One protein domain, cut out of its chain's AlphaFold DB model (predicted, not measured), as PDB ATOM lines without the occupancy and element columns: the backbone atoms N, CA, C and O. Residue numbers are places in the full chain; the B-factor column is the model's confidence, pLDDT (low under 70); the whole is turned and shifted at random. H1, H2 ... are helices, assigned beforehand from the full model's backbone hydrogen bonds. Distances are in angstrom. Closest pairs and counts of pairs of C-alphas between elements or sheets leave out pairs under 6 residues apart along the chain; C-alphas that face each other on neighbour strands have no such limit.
ATOM      1  N   VAL A  12      94.862 109.630 141.479       95.62
ATOM      2  CA  VAL A  12      94.928 108.759 140.296       95.62
ATOM      3  C   VAL A  12      94.579 107.318 140.671       95.62
ATOM      4  O   VAL A  12      93.848 106.654 139.939       95.62
ATOM      5  N   HIS A  13      95.056 106.825 141.814       94.94
ATOM      6  CA  HIS A  13      94.727 105.477 142.263       94.94
ATOM      7  C   HIS A  13      93.232 105.333 142.588       94.94
ATOM      8  O   HIS A  13      92.578 104.461 142.019       94.94
ATOM      9  N   GLY A  14      92.694 106.220 143.429       94.25
ATOM     10  CA  GLY A  14      91.284 106.234 143.826       94.25
ATOM     11  C   GLY A  14      90.348 106.481 142.647       94.25
ATOM     12  O   GLY A  14      89.552 105.630 142.287       94.25
ATOM     13  N   LEU A  15      90.509 107.596 141.934       94.25
ATOM     14  CA  LEU A  15      89.529 108.035 140.934       94.25
ATOM     15  C   LEU A  15      89.692 107.395 139.551       94.25
ATOM     16  O   LEU A  15      88.804 107.548 138.710       94.25
ATOM     17  N   VAL A  16      90.811 106.720 139.278       95.12
ATOM     18  CA  VAL A  16      91.076 106.125 137.958       95.12
ATOM     19  C   VAL A  16      91.405 104.645 138.069       95.12
ATOM     20  O   VAL A  16      90.704 103.830 137.471       95.12
ATOM     21  N   ALA A  17      92.449 104.277 138.817       95.38
ATOM     22  CA  ALA A  17      92.934 102.897 138.828       95.38
ATOM     23  C   ALA A  17      91.905 101.925 139.426       95.38
ATOM     24  O   ALA A  17      91.580 100.924 138.785       95.38
ATOM     25  N   LEU A  18      91.345 102.236 140.600       94.25
ATOM     26  CA  LEU A  18      90.338 101.398 141.259       94.25
ATOM     27  C   LEU A  18      89.044 101.266 140.424       94.25
ATOM     28  O   LEU A  18      88.659 100.130 140.130       94.25
ATOM     29  N   PRO A  19      88.414 102.355 139.933       95.38
ATOM     30  CA  PRO A  19      87.278 102.297 139.016       95.38
ATOM     31  C   PRO A  19      87.547 101.479 137.755       95.38
ATOM     32  O   PRO A  19      86.693 100.693 137.337       95.38
ATOM     33  N   ALA A  20      88.725 101.642 137.145       94.31
ATOM     34  CA  ALA A  20      89.098 100.906 135.943       94.31
ATOM     35  C   ALA A  20      89.256  99.408 136.231       94.31
ATOM     36  O   ALA A  20      88.704  98.588 135.497       94.31
ATOM     37  N   MET A  21      89.945  99.047 137.319       93.69
ATOM     38  CA  MET A  21      90.091  97.656 137.758       93.69
ATOM     39  C   MET A  21      88.737  97.018 138.070       93.69
ATOM     40  O   MET A  21      88.449  95.925 137.581       93.69
ATOM     41  N   TYR A  22      87.882  97.709 138.826       94.50
ATOM     42  CA  TYR A  22      86.523  97.261 139.125       94.50
ATOM     43  C   TYR A  22      85.720  97.008 137.845       94.50
ATOM     44  O   TYR A  22      85.161  95.927 137.653       94.50
ATOM     45  N   THR A  23      85.720  97.980 136.932       91.69
ATOM     46  CA  THR A  23      84.986  97.888 135.664       91.69
ATOM     47  C   THR A  23      85.503  96.731 134.811       91.69
ATOM     48  O   THR A  23      84.707  95.977 134.252       91.69
ATOM     49  N   ALA A  24      86.823  96.535 134.749       91.25
ATOM     50  CA  ALA A  24      87.434  95.421 134.033       91.25
ATOM     51  C   ALA A  24      87.041  94.063 134.637       91.25
ATOM     52  O   ALA A  24      86.694  93.146 133.892       91.25
ATOM     53  N   LEU A  25      87.031  93.934 135.968       90.31
ATOM     54  CA  LEU A  25      86.590  92.718 136.656       90.31
ATOM     55  C   LEU A  25      85.116  92.417 136.364       90.31
ATOM     56  O   LEU A  25      84.768  91.296 135.998       90.31
ATOM     57  N   VAL A  26      84.235  93.409 136.479       87.81
ATOM     58  CA  VAL A  26      82.810  93.232 136.168       87.81
ATOM     59  C   VAL A  26      82.613  92.837 134.698       87.81
ATOM     60  O   VAL A  26      81.885  91.886 134.406       87.81
ATOM     61  N   ALA A  27      83.308  93.499 133.771       86.25
ATOM     62  CA  ALA A  27      83.233  93.198 132.343       86.25
ATOM     63  C   ALA A  27      83.745  91.785 132.007       86.25
ATOM     64  O   ALA A  27      83.130  91.079 131.202       86.25
ATOM     65  N   ALA A  28      84.830  91.337 132.647       85.62
ATOM     66  CA  ALA A  28      85.385  89.999 132.452       85.62
ATOM     67  C   ALA A  28      84.374  88.900 132.821       85.62
ATOM     68  O   ALA A  28      84.215  87.924 132.080       85.62
ATOM     69  N   ARG A  29      83.617  89.086 133.912       82.62
ATOM     70  CA  ARG A  29      82.525  88.176 134.285       82.62
ATOM     71  C   ARG A  29      81.444  88.111 133.212       82.62
ATOM     72  O   ARG A  29      80.967  87.024 132.877       82.62
ATOM     73  N   GLU A  30      81.022  89.260 132.689       73.56
ATOM     74  CA  GLU A  30      79.989  89.305 131.653       73.56
ATOM     75  C   GLU A  30      80.438  88.604 130.367       73.56
ATOM     76  O   GLU A  30      79.661  87.845 129.782       73.56
ATOM     77  N   GLY A  31      81.697  88.801 129.964       75.31
ATOM     78  CA  GLY A  31      82.307  88.101 128.833       75.31
ATOM     79  C   GLY A  31      82.300  86.580 129.015       75.31
ATOM     80  O   GLY A  31      81.857  85.855 128.122       75.31
ATOM     81  N   PRO A  48      75.143  94.812 137.644       74.69
ATOM     82  CA  PRO A  48      76.318  95.252 138.382       74.69
ATOM     83  C   PRO A  48      76.331  96.781 138.451       74.69
ATOM     84  O   PRO A  48      75.926  97.455 137.502       74.69
ATOM     85  N   LEU A  49      76.762  97.309 139.594       84.25
ATOM     86  CA  LEU A  49      76.906  98.747 139.777       84.25
ATOM     87  C   LEU A  49      77.942  99.268 138.778       84.25
ATOM     88  O   LEU A  49      78.926  98.594 138.480       84.25
ATOM     89  N   ASP A  50      77.734 100.473 138.260       90.44
ATOM     90  CA  ASP A  50      78.828 101.179 137.608       90.44
ATOM     91  C   ASP A  50      79.788 101.737 138.676       90.44
ATOM     92  O   ASP A  50      79.420 101.939 139.838       90.44
ATOM     93  N   ALA A  51      81.046 101.972 138.296       93.75
ATOM     94  CA  ALA A  51      82.058 102.437 139.241       93.75
ATOM     95  C   ALA A  51      81.693 103.791 139.876       93.75
ATOM     96  O   ALA A  51      81.993 104.034 141.043       93.75
ATOM     97  N   PHE A  52      81.011 104.663 139.133       94.31
ATOM     98  CA  PHE A  52      80.603 105.974 139.624       94.31
ATOM     99  C   PHE A  52      79.504 105.869 140.690       94.31
ATOM    100  O   PHE A  52      79.519 106.617 141.666       94.31
ATOM    101  N   ALA A  53      78.585 104.915 140.558       93.31
ATOM    102  CA  ALA A  53      77.567 104.603 141.546       93.31
ATOM    103  C   ALA A  53      78.202 104.106 142.849       93.31
ATOM    104  O   ALA A  53      77.783 104.547 143.919       93.31
ATOM    105  N   VAL A  54      79.247 103.270 142.765       95.56
ATOM    106  CA  VAL A  54      80.021 102.835 143.942       95.56
ATOM    107  C   VAL A  54      80.666 104.037 144.638       95.56
ATOM    108  O   VAL A  54      80.463 104.219 145.838       95.56
ATOM    109  N   LEU A  55      81.353 104.910 143.893       96.81
ATOM    110  CA  LEU A  55      81.966 106.126 144.447       96.81
ATOM    111  C   LEU A  55      80.934 107.046 145.106       96.81
ATOM    112  O   LEU A  55      81.111 107.505 146.234       96.81
ATOM    113  N   ARG A  56      79.827 107.306 144.408       97.00
ATOM    114  CA  ARG A  56      78.767 108.196 144.888       97.00
ATOM    115  C   ARG A  56      78.070 107.629 146.125       97.00
ATOM    116  O   ARG A  56      77.794 108.388 147.050       97.00
ATOM    117  N   GLY A  57      77.784 106.327 146.152       96.00
ATOM    118  CA  GLY A  57      77.170 105.662 147.304       96.00
ATOM    119  C   GLY A  57      78.115 105.518 148.498       96.00
ATOM    120  O   GLY A  57      77.667 105.551 149.641       96.00
ATOM    121  N   GLY A  58      79.423 105.428 148.243       97.44
ATOM    122  CA  GLY A  58      80.475 105.374 149.259       97.44
ATOM    123  C   GLY A  58      80.861 106.719 149.876       97.44
ATOM    124  O   GLY A  58      81.469 106.737 150.944       97.44
ATOM    125  N   ALA A  59      80.478 107.846 149.268       97.88
ATOM    126  CA  ALA A  59      80.897 109.183 149.701       97.88
ATOM    127  C   ALA A  59      80.736 109.466 151.214       97.88
ATOM    128  O   ALA A  59      81.655 110.043 151.801       97.88
ATOM    129  N   PRO A  60      79.651 109.041 151.899       98.44
ATOM    130  CA  PRO A  60      79.545 109.211 153.349       98.44
ATOM    131  C   PRO A  60      80.596 108.425 154.149       98.44
ATOM    132  O   PRO A  60      81.063 108.911 155.177       98.44
ATOM    133  N   ALA A  61      80.971 107.226 153.697       97.94
ATOM    134  CA  ALA A  61      82.030 106.431 154.315       97.94
ATOM    135  C   ALA A  61      83.407 107.066 154.087       97.94
ATOM    136  O   ALA A  61      84.216 107.110 155.008       97.94
ATOM    137  N   PHE A  62      83.645 107.639 152.904       98.06
ATOM    138  CA  PHE A  62      84.883 108.363 152.598       98.06
ATOM    139  C   PHE A  62      85.023 109.618 153.462       98.06
ATOM    140  O   PHE A  62      86.081 109.870 154.029       98.06
ATOM    141  N   ALA A  63      83.935 110.372 153.641       98.06
ATOM    142  CA  ALA A  63      83.919 111.515 154.548       98.06
ATOM    143  C   ALA A  63      84.193 111.098 156.003       98.06
ATOM    144  O   ALA A  63      84.961 111.766 156.695       98.06
ATOM    145  N   ALA A  64      83.610 109.982 156.456       97.44
ATOM    146  CA  ALA A  64      83.886 109.433 157.779       97.44
ATOM    147  C   ALA A  64      85.361 109.032 157.924       97.44
ATOM    148  O   ALA A  64      85.999 109.465 158.875       97.44
ATOM    149  N   ALA A  65      85.918 108.296 156.958       96.25
ATOM    150  CA  ALA A  65      87.320 107.879 156.941       96.25
ATOM    151  C   ALA A  65      88.288 109.066 156.982       96.25
ATOM    152  O   ALA A  65      89.249 109.053 157.744       96.25
ATOM    153  N   PHE A  66      88.002 110.120 156.217       96.00
ATOM    154  CA  PHE A  66      88.794 111.348 156.238       96.00
ATOM    155  C   PHE A  66      88.724 112.066 157.594       96.00
ATOM    156  O   PHE A  66      89.715 112.616 158.071       96.00
ATOM    157  N   ALA A  67      87.541 112.090 158.214       95.38
ATOM    158  CA  ALA A  67      87.335 112.751 159.498       95.38
ATOM    159  C   ALA A  67      87.994 111.992 160.658       95.38
ATOM    160  O   ALA A  67      88.541 112.620 161.564       95.38
ATOM    161  N   THR A  68      87.934 110.659 160.632       94.12
ATOM    162  CA  THR A  68      88.452 109.795 161.701       94.12
ATOM    163  C   THR A  68      89.911 109.411 161.523       94.12
ATOM    164  O   THR A  68      90.513 108.979 162.502       94.12
ATOM    165  N   ASP A  69      90.463 109.536 160.311       91.94
ATOM    166  CA  ASP A  69      91.813 109.063 159.975       91.94
ATOM    167  C   ASP A  69      91.973 107.544 160.204       91.94
ATOM    168  O   ASP A  69      93.027 107.037 160.569       91.94
ATOM    169  N   SER A  70      90.870 106.791 160.094       91.75
ATOM    170  CA  SER A  70      90.843 105.369 160.440       91.75
ATOM    171  C   SER A  70      89.797 104.581 159.650       91.75
ATOM    172  O   SER A  70      88.594 104.842 159.751       91.75
ATOM    173  N   SER A  71      90.256 103.553 158.923       92.94
ATOM    174  CA  SER A  71      89.397 102.620 158.180       92.94
ATOM    175  C   SER A  71      88.496 101.813 159.114       92.94
ATOM    176  O   SER A  71      87.320 101.606 158.818       92.94
ATOM    177  N   SER A  72      89.012 101.398 160.276       92.94
ATOM    178  CA  SER A  72      88.245 100.644 161.272       92.94
ATOM    179  C   SER A  72      87.197 101.509 161.976       92.94
ATOM    180  O   SER A  72      86.084 101.041 162.203       92.94
ATOM    181  N   ALA A  73      87.494 102.782 162.254       94.31
ATOM    182  CA  ALA A  73      86.504 103.713 162.797       94.31
ATOM    183  C   ALA A  73      85.412 104.071 161.770       94.31
ATOM    184  O   ALA A  73      84.259 104.283 162.142       94.31
ATOM    185  N   ALA A  74      85.755 104.112 160.478       96.19
ATOM    186  CA  ALA A  74      84.803 104.355 159.393       96.19
ATOM    187  C   ALA A  74      83.984 103.112 159.003       96.19
ATOM    188  O   ALA A  74      82.924 103.244 158.387       96.19
ATOM    189  N   LEU A  75      84.429 101.913 159.393       97.38
ATOM    190  CA  LEU A  75      83.857 100.626 158.992       97.38
ATOM    191  C   LEU A  75      82.331 100.516 159.172       97.38
ATOM    192  O   LEU A  75      81.681 100.049 158.232       97.38
ATOM    193  N   PRO A  76      81.708 100.958 160.287       97.69
ATOM    194  CA  PRO A  76      80.250 100.904 160.413       97.69
ATOM    195  C   PRO A  76      79.540 101.687 159.302       97.69
ATOM    196  O   PRO A  76      78.525 101.234 158.767       97.69
ATOM    197  N   LYS A  77      80.103 102.837 158.904       98.25
ATOM    198  CA  LYS A  77      79.563 103.649 157.814       98.25
ATOM    199  C   LYS A  77      79.826 103.012 156.454       98.25
ATOM    200  O   LYS A  77      78.931 103.016 155.615       98.25
ATOM    201  N   THR A  78      81.000 102.414 156.259       98.19
ATOM    202  CA  THR A  78      81.337 101.661 155.042       98.19
ATOM    203  C   THR A  78      80.378 100.493 154.820       98.19
ATOM    204  O   THR A  78      79.865 100.327 153.715       98.19
ATOM    205  N   ILE A  79      80.061  99.728 155.873       98.06
ATOM    206  CA  ILE A  79      79.077  98.638 155.810       98.06
ATOM    207  C   ILE A  79      77.698  99.185 155.443       98.06
ATOM    208  O   ILE A  79      77.049  98.630 154.561       98.06
ATOM    209  N   GLN A  80      77.259 100.282 156.067       97.56
ATOM    210  CA  GLN A  80      75.977 100.903 155.729       97.56
ATOM    211  C   GLN A  80      75.919 101.310 154.248       97.56
ATOM    212  O   GLN A  80      74.989 100.917 153.550       97.56
ATOM    213  N   CYS A  81      76.942 102.008 153.746       97.81
ATOM    214  CA  CYS A  81      77.039 102.394 152.337       97.81
ATOM    215  C   CYS A  81      77.009 101.180 151.392       97.81
ATOM    216  O   CYS A  81      76.343 101.223 150.361       97.81
ATOM    217  N   ALA A  82      77.688 100.082 151.737       96.31
ATOM    218  CA  ALA A  82      77.649  98.849 150.952       96.31
ATOM    219  C   ALA A  82      76.242  98.229 150.902       96.31
ATOM    220  O   ALA A  82      75.783  97.820 149.832       96.31
ATOM    221  N   LEU A  83      75.533  98.187 152.034       94.56
ATOM    222  CA  LEU A  83      74.157  97.684 152.098       94.56
ATOM    223  C   LEU A  83      73.192  98.566 151.290       94.56
ATOM    224  O   LEU A  83      72.359  98.033 150.557       94.56
ATOM    225  N   ASP A  84      73.346  99.891 151.356       93.62
ATOM    226  CA  ASP A  84      72.565 100.851 150.562       93.62
ATOM    227  C   ASP A  84      72.814 100.670 149.051       93.62
ATOM    228  O   ASP A  84      71.899 100.784 148.233       93.62
ATOM    229  N   LEU A  85      74.043 100.290 148.682       91.94
ATOM    230  CA  LEU A  85      74.437  99.877 147.332       91.94
ATOM    231  C   LEU A  85      73.964  98.459 146.954       91.94
ATOM    232  O   LEU A  85      74.265  97.979 145.863       91.94
ATOM    233  N   ARG A  86      73.189  97.791 147.817       90.81
ATOM    234  CA  ARG A  86      72.665  96.425 147.636       90.81
ATOM    235  C   ARG A  86      73.742  95.337 147.559       90.81
ATOM    236  O   ARG A  86      73.481  94.258 147.021       90.81
ATOM    237  N   VAL A  87      74.926  95.581 148.122       90.75
ATOM    238  CA  VAL A  87      75.907  94.519 148.383       90.75
ATOM    239  C   VAL A  87      75.295  93.553 149.410       90.75
ATOM    240  O   VAL A  87      74.800  94.009 150.444       90.75
ATOM    241  N   PRO A  88      75.299  92.227 149.166       91.12
ATOM    242  CA  PRO A  88      74.799  91.245 150.122       91.12
ATOM    243  C   PRO A  88      75.429  91.411 151.506       91.12
ATOM    244  O   PRO A  88      76.640  91.589 151.635       91.12
ATOM    245  N   ALA A  89      74.609  91.311 152.555       92.00
ATOM    246  CA  ALA A  89      75.070  91.526 153.923       92.00
ATOM    247  C   ALA A  89      76.168  90.539 154.347       92.00
ATOM    248  O   ALA A  89      77.049  90.925 155.109       92.00
ATOM    249  N   SER A  90      76.139  89.302 153.842       92.12
ATOM    250  CA  SER A  90      77.198  88.306 154.050       92.12
ATOM    251  C   SER A  90      78.545  88.797 153.515       92.12
ATOM    252  O   SER A  90      79.530  88.791 154.248       92.12
ATOM    253  N   ILE A  91      78.576  89.305 152.279       94.44
ATOM    254  CA  ILE A  91      79.778  89.863 151.650       94.44
ATOM    255  C   ILE A  91      80.234  91.112 152.397       94.44
ATOM    256  O   ILE A  91      81.401  91.203 152.766       94.44
ATOM    257  N   ALA A  92      79.335  92.065 152.655       95.19
ATOM    258  CA  ALA A  92      79.687  93.328 153.301       95.19
ATOM    259  C   ALA A  92      80.247  93.112 154.717       95.19
ATOM    260  O   ALA A  92      81.299  93.652 155.053       95.19
ATOM    261  N   LYS A  93      79.587  92.283 155.537       94.31
ATOM    262  CA  LYS A  93      80.001  92.005 156.924       94.31
ATOM    263  C   LYS A  93      81.250  91.124 157.028       94.31
ATOM    264  O   LYS A  93      81.828  91.064 158.105       94.31
ATOM    265  N   PHE A  94      81.664  90.457 155.952       95.25
ATOM    266  CA  PHE A  94      82.890  89.655 155.921       95.25
ATOM    267  C   PHE A  94      84.062  90.400 155.271       95.25
ATOM    268  O   PHE A  94      85.120  90.554 155.876       95.25
ATOM    269  N   SER A  95      83.871  90.887 154.043       96.44
ATOM    270  CA  SER A  95      84.941  91.480 153.236       96.44
ATOM    271  C   SER A  95      85.390  92.849 153.737       96.44
ATOM    272  O   SER A  95      86.585  93.112 153.717       96.44
ATOM    273  N   LEU A  96      84.483  93.703 154.228       97.00
ATOM    274  CA  LEU A  96      84.847  95.058 154.659       97.00
ATOM    275  C   LEU A  96      85.671  95.074 155.957       97.00
ATOM    276  O   LEU A  96      86.664  95.794 155.992       97.00
ATOM    277  N   PRO A  97      85.353  94.286 157.008       94.94
ATOM    278  CA  PRO A  97      86.236  94.198 158.174       94.94
ATOM    279  C   PRO A  97      87.616  93.626 157.836       94.94
ATOM    280  O   PRO A  97      88.621  94.075 158.382       94.94
ATOM    281  N   LEU A  98      87.672  92.656 156.916       94.31
ATOM    282  CA  LEU A  98      88.935  92.098 156.437       94.31
ATOM    283  C   LEU A  98      89.733  93.144 155.642       94.31
ATOM    284  O   LEU A  98      90.920  93.340 155.898       94.31
ATOM    285  N   GLY A  99      89.073  93.861 154.732       93.31
ATOM    286  CA  GLY A  99      89.647  94.951 153.945       93.31
ATOM    287  C   GLY A  99      90.209  96.068 154.822       93.31
ATOM    288  O   GLY A  99      91.377  96.409 154.685       93.31
ATOM    289  N   ALA A 100      89.471  96.500 155.848       91.81
ATOM    290  CA  ALA A 100      89.912  97.553 156.765       91.81
ATOM    291  C   ALA A 100      91.239  97.251 157.495       91.81
ATOM    292  O   ALA A 100      91.841  98.163 158.063       91.81
ATOM    293  N   THR A 101      91.691  95.990 157.495       88.19
ATOM    294  CA  THR A 101      92.990  95.571 158.042       88.19
ATOM    295  C   THR A 101      94.017  95.237 156.959       88.19
ATOM    296  O   THR A 101      95.175  95.615 157.094       88.19
ATOM    297  N   LEU A 102      93.622  94.549 155.882       89.69
ATOM    298  CA  LEU A 102      94.558  94.064 154.862       89.69
ATOM    299  C   LEU A 102      94.733  95.009 153.667       89.69
ATOM    300  O   LEU A 102      95.766  94.972 153.005       89.69
ATOM    301  N   ASN A 103      93.741  95.837 153.357       90.31
ATOM    302  CA  ASN A 103      93.791  96.753 152.228       90.31
ATOM    303  C   ASN A 103      94.404  98.089 152.655       90.31
ATOM    304  O   ASN A 103      93.728  99.007 153.120       90.31
ATOM    305  N   MET A 104      95.717  98.184 152.470       91.62
ATOM    306  CA  MET A 104      96.494  99.386 152.760       91.62
ATOM    307  C   MET A 104      97.169  99.957 151.508       91.62
ATOM    308  O   MET A 104      98.314 100.406 151.553       91.62
ATOM    309  N   ASN A 105      96.462  99.962 150.375       92.00
ATOM    310  CA  ASN A 105      96.986 100.449 149.094       92.00
ATOM    311  C   ASN A 105      97.424 101.921 149.137       92.00
ATOM    312  O   ASN A 105      98.469 102.269 148.590       92.00
ATOM    313  N   GLY A 106      96.660 102.786 149.807       91.25
ATOM    314  CA  GLY A 106      97.021 104.186 150.015       91.25
ATOM    315  C   GLY A 106      98.317 104.335 150.816       91.25
ATOM    316  O   GLY A 106      99.156 105.170 150.480       91.25
ATOM    317  N   ASP A 183      97.729 111.102 155.742       90.38
ATOM    318  CA  ASP A 183      97.140 109.894 156.332       90.38
ATOM    319  C   ASP A 183      95.640 109.822 156.061       90.38
ATOM    320  O   ASP A 183      95.184 108.873 155.431       90.38
ATOM    321  N   ARG A 184      94.918 110.923 156.282       94.44
ATOM    322  CA  ARG A 184      93.479 111.003 155.988       94.44
ATOM    323  C   ARG A 184      93.163 110.688 154.530       94.44
ATOM    324  O   ARG A 184      92.196 109.988 154.235       94.44
ATOM    325  N   ALA A 185      93.975 111.191 153.598       94.44
ATOM    326  CA  ALA A 185      93.817 110.889 152.177       94.44
ATOM    327  C   ALA A 185      94.116 109.409 151.864       94.44
ATOM    328  O   ALA A 185      93.411 108.801 151.059       94.44
ATOM    329  N   ARG A 186      95.119 108.814 152.522       93.94
ATOM    330  CA  ARG A 186      95.451 107.382 152.407       93.94
ATOM    331  C   ARG A 186      94.312 106.512 152.929       93.94
ATOM    332  O   ARG A 186      93.914 105.570 152.245       93.94
ATOM    333  N   THR A 187      93.741 106.857 154.081       94.69
ATOM    334  CA  THR A 187      92.603 106.150 154.675       94.69
ATOM    335  C   THR A 187      91.395 106.153 153.746       94.69
ATOM    336  O   THR A 187      90.767 105.113 153.563       94.69
ATOM    337  N   VAL A 188      91.084 107.295 153.120       96.94
ATOM    338  CA  VAL A 188      89.980 107.386 152.154       96.94
ATOM    339  C   VAL A 188      90.175 106.400 151.007       96.94
ATOM    340  O   VAL A 188      89.260 105.635 150.719       96.94
ATOM    341  N   VAL A 189      91.366 106.372 150.405       96.94
ATOM    342  CA  VAL A 189      91.678 105.469 149.286       96.94
ATOM    343  C   VAL A 189      91.610 103.994 149.705       96.94
ATOM    344  O   VAL A 189      91.152 103.152 148.933       96.94
ATOM    345  N   ASN A 190      92.011 103.665 150.936       96.06
ATOM    346  CA  ASN A 190      91.871 102.308 151.472       96.06
ATOM    347  C   ASN A 190      90.388 101.908 151.581       96.06
ATOM    348  O   ASN A 190      89.983 100.886 151.029       96.06
ATOM    349  N   VAL A 191      89.558 102.750 152.210       97.38
ATOM    350  CA  VAL A 191      88.110 102.501 152.370       97.38
ATOM    351  C   VAL A 191      87.381 102.460 151.021       97.38
ATOM    352  O   VAL A 191      86.458 101.669 150.829       97.38
ATOM    353  N   GLU A 192      87.800 103.287 150.069       97.62
ATOM    354  CA  GLU A 192      87.332 103.255 148.682       97.62
ATOM    355  C   GLU A 192      87.624 101.903 148.022       97.62
ATOM    356  O   GLU A 192      86.718 101.284 147.457       97.62
ATOM    357  N   GLY A 193      88.855 101.401 148.154       97.06
ATOM    358  CA  GLY A 193      89.235 100.074 147.675       97.06
ATOM    359  C   GLY A 193      88.405  98.951 148.303       97.06
ATOM    360  O   GLY A 193      87.940  98.070 147.579       97.06
ATOM    361  N   ASP A 194      88.142  99.016 149.611       97.50
ATOM    362  CA  ASP A 194      87.317  98.023 150.315       97.50
ATOM    363  C   ASP A 194      85.907  97.952 149.730       97.50
ATOM    364  O   ASP A 194      85.372  96.868 149.476       97.50
ATOM    365  N   LEU A 195      85.313  99.117 149.464       97.12
ATOM    366  CA  LEU A 195      83.974  99.204 148.903       97.12
ATOM    367  C   LEU A 195      83.924  98.681 147.461       97.12
ATOM    368  O   LEU A 195      82.988  97.961 147.105       97.12
ATOM    369  N   PHE A 196      84.943  98.978 146.645       97.12
ATOM    370  CA  PHE A 196      85.068  98.416 145.297       97.12
ATOM    371  C   PHE A 196      85.224  96.896 145.308       97.12
ATOM    372  O   PHE A 196      84.594  96.218 144.494       97.12
ATOM    373  N   VAL A 197      86.018  96.346 146.229       95.94
ATOM    374  CA  VAL A 197      86.178  94.894 146.380       95.94
ATOM    375  C   VAL A 197      84.859  94.252 146.797       95.94
ATOM    376  O   VAL A 197      84.442  93.280 146.170       95.94
ATOM    377  N   ALA A 198      84.152  94.809 147.781       95.88
ATOM    378  CA  ALA A 198      82.851  94.292 148.203       95.88
ATOM    379  C   ALA A 198      81.819  94.324 147.059       95.88
ATOM    380  O   ALA A 198      81.104  93.344 146.830       95.88
ATOM    381  N   ALA A 199      81.781  95.415 146.288       94.38
ATOM    382  CA  ALA A 199      80.932  95.534 145.106       94.38
ATOM    383  C   ALA A 199      81.330  94.546 143.998       94.38
ATOM    384  O   ALA A 199      80.459  94.008 143.313       94.38
ATOM    385  N   ALA A 200      82.628  94.287 143.810       93.38
ATOM    386  CA  ALA A 200      83.110  93.301 142.851       93.38
ATOM    387  C   ALA A 200      82.707  91.892 143.290       93.38
ATOM    388  O   ALA A 200      82.100  91.170 142.509       93.38
ATOM    389  N   LEU A 201      82.941  91.510 144.546       92.06
ATOM    390  CA  LEU A 201      82.517  90.212 145.080       92.06
ATOM    391  C   LEU A 201      81.010  90.001 144.898       92.06
ATOM    392  O   LEU A 201      80.602  88.976 144.358       92.06
ATOM    393  N   ALA A 202      80.194  91.008 145.219       89.69
ATOM    394  CA  ALA A 202      78.751  90.975 144.975       89.69
ATOM    395  C   ALA A 202      78.398  90.813 143.496       89.69
ATOM    396  O   ALA A 202      77.478  90.074 143.143       89.69
ATOM    397  N   ALA A 203      79.134  91.495 142.619       86.62
ATOM    398  CA  ALA A 203      78.965  91.341 141.191       86.62
ATOM    399  C   ALA A 203      79.390  89.952 140.716       86.62
ATOM    400  O   ALA A 203      78.861  89.533 139.700       86.62
ATOM    401  N   TRP A 204      80.298  89.244 141.390       84.56
ATOM    402  CA  TRP A 204      80.807  87.930 140.984       84.56
ATOM    403  C   TRP A 204      80.052  86.746 141.588       84.56
ATOM    404  O   TRP A 204      79.942  85.717 140.915       84.56
ATOM    405  N   GLU A 205      79.448  86.904 142.761       80.19
ATOM    406  CA  GLU A 205      78.648  85.867 143.409       80.19
ATOM    407  C   GLU A 205      77.362  85.552 142.611       80.19
ATOM    408  O   GLU A 205      76.806  86.388 141.880       80.19
TER     409      GLU A 205
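What this domain is: This is residues 12 to 31, 48 to 106 and 183 to 205 of the 227 residues of the protein "Amino acid transporter" of Micromonas pusilla (UniProt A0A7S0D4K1). One long helix, H5, runs through the middle, and H1, H2, H3 and H4 wrap round it in that order, leaving the ring open between H4 and H1. H1 runs nearly parallel to H5, while H2, H3 and H4 cross it more obliquely. The printed part has 102 residues with five named helices, H1 to H5, and no named strand: all helix, an up and down bundle, each helix running against the one before it. It is compact, with a radius of gyration of the C-alphas of 12.2 A and spans of 39 by 30 by 23 A.

How they stand to each other: The hub is H5, residues 183 to 204. H1, residues 12 to 31, touches it the same way at a shallow tilt of 6 degrees, the closest C-alphas being Gly 14 and Val 189, 5.5 A. H2, residues 51 to 68, touches H5 opposite ways at 37 degrees, only just steep, closest at C-alphas Phe 66 and Arg 184, 4.7 A. H2 and H3, residues 71 to 84, form a helical hairpin, closest at C-alphas Ala 61 and Thr 78, 4.9 A. H4, residues 89 to 102, touches H5 closest at C-alphas Gly 99 and Asp 194, 5.3 A. H1 is apart from H3 and H4. Every O i to N i+4 pair is within hydrogen-bond range in H5, against 14 of 16 in H1, 12 of 14 in H2 and 8 of 10 in both H3 and H4.

Where its parts are: H5 measures 31.4 A, H1 26.8 A and H2 24.5 A, with a kink of 53 degrees near residue 58. C-alpha 12 is at (94.928, 108.759, 140.296) and C-alpha 204 at (80.807, 87.930, 140.984).

The domain as a whole: The C-alphas farthest apart, Gly 31 and Thr 68, are 39.9 A apart. Residues 32 to 47 and 107 to 182 are not printed, with C-alpha gaps of 13.3 A and 8.5 A. No printed residue is under 70 in pLDDT.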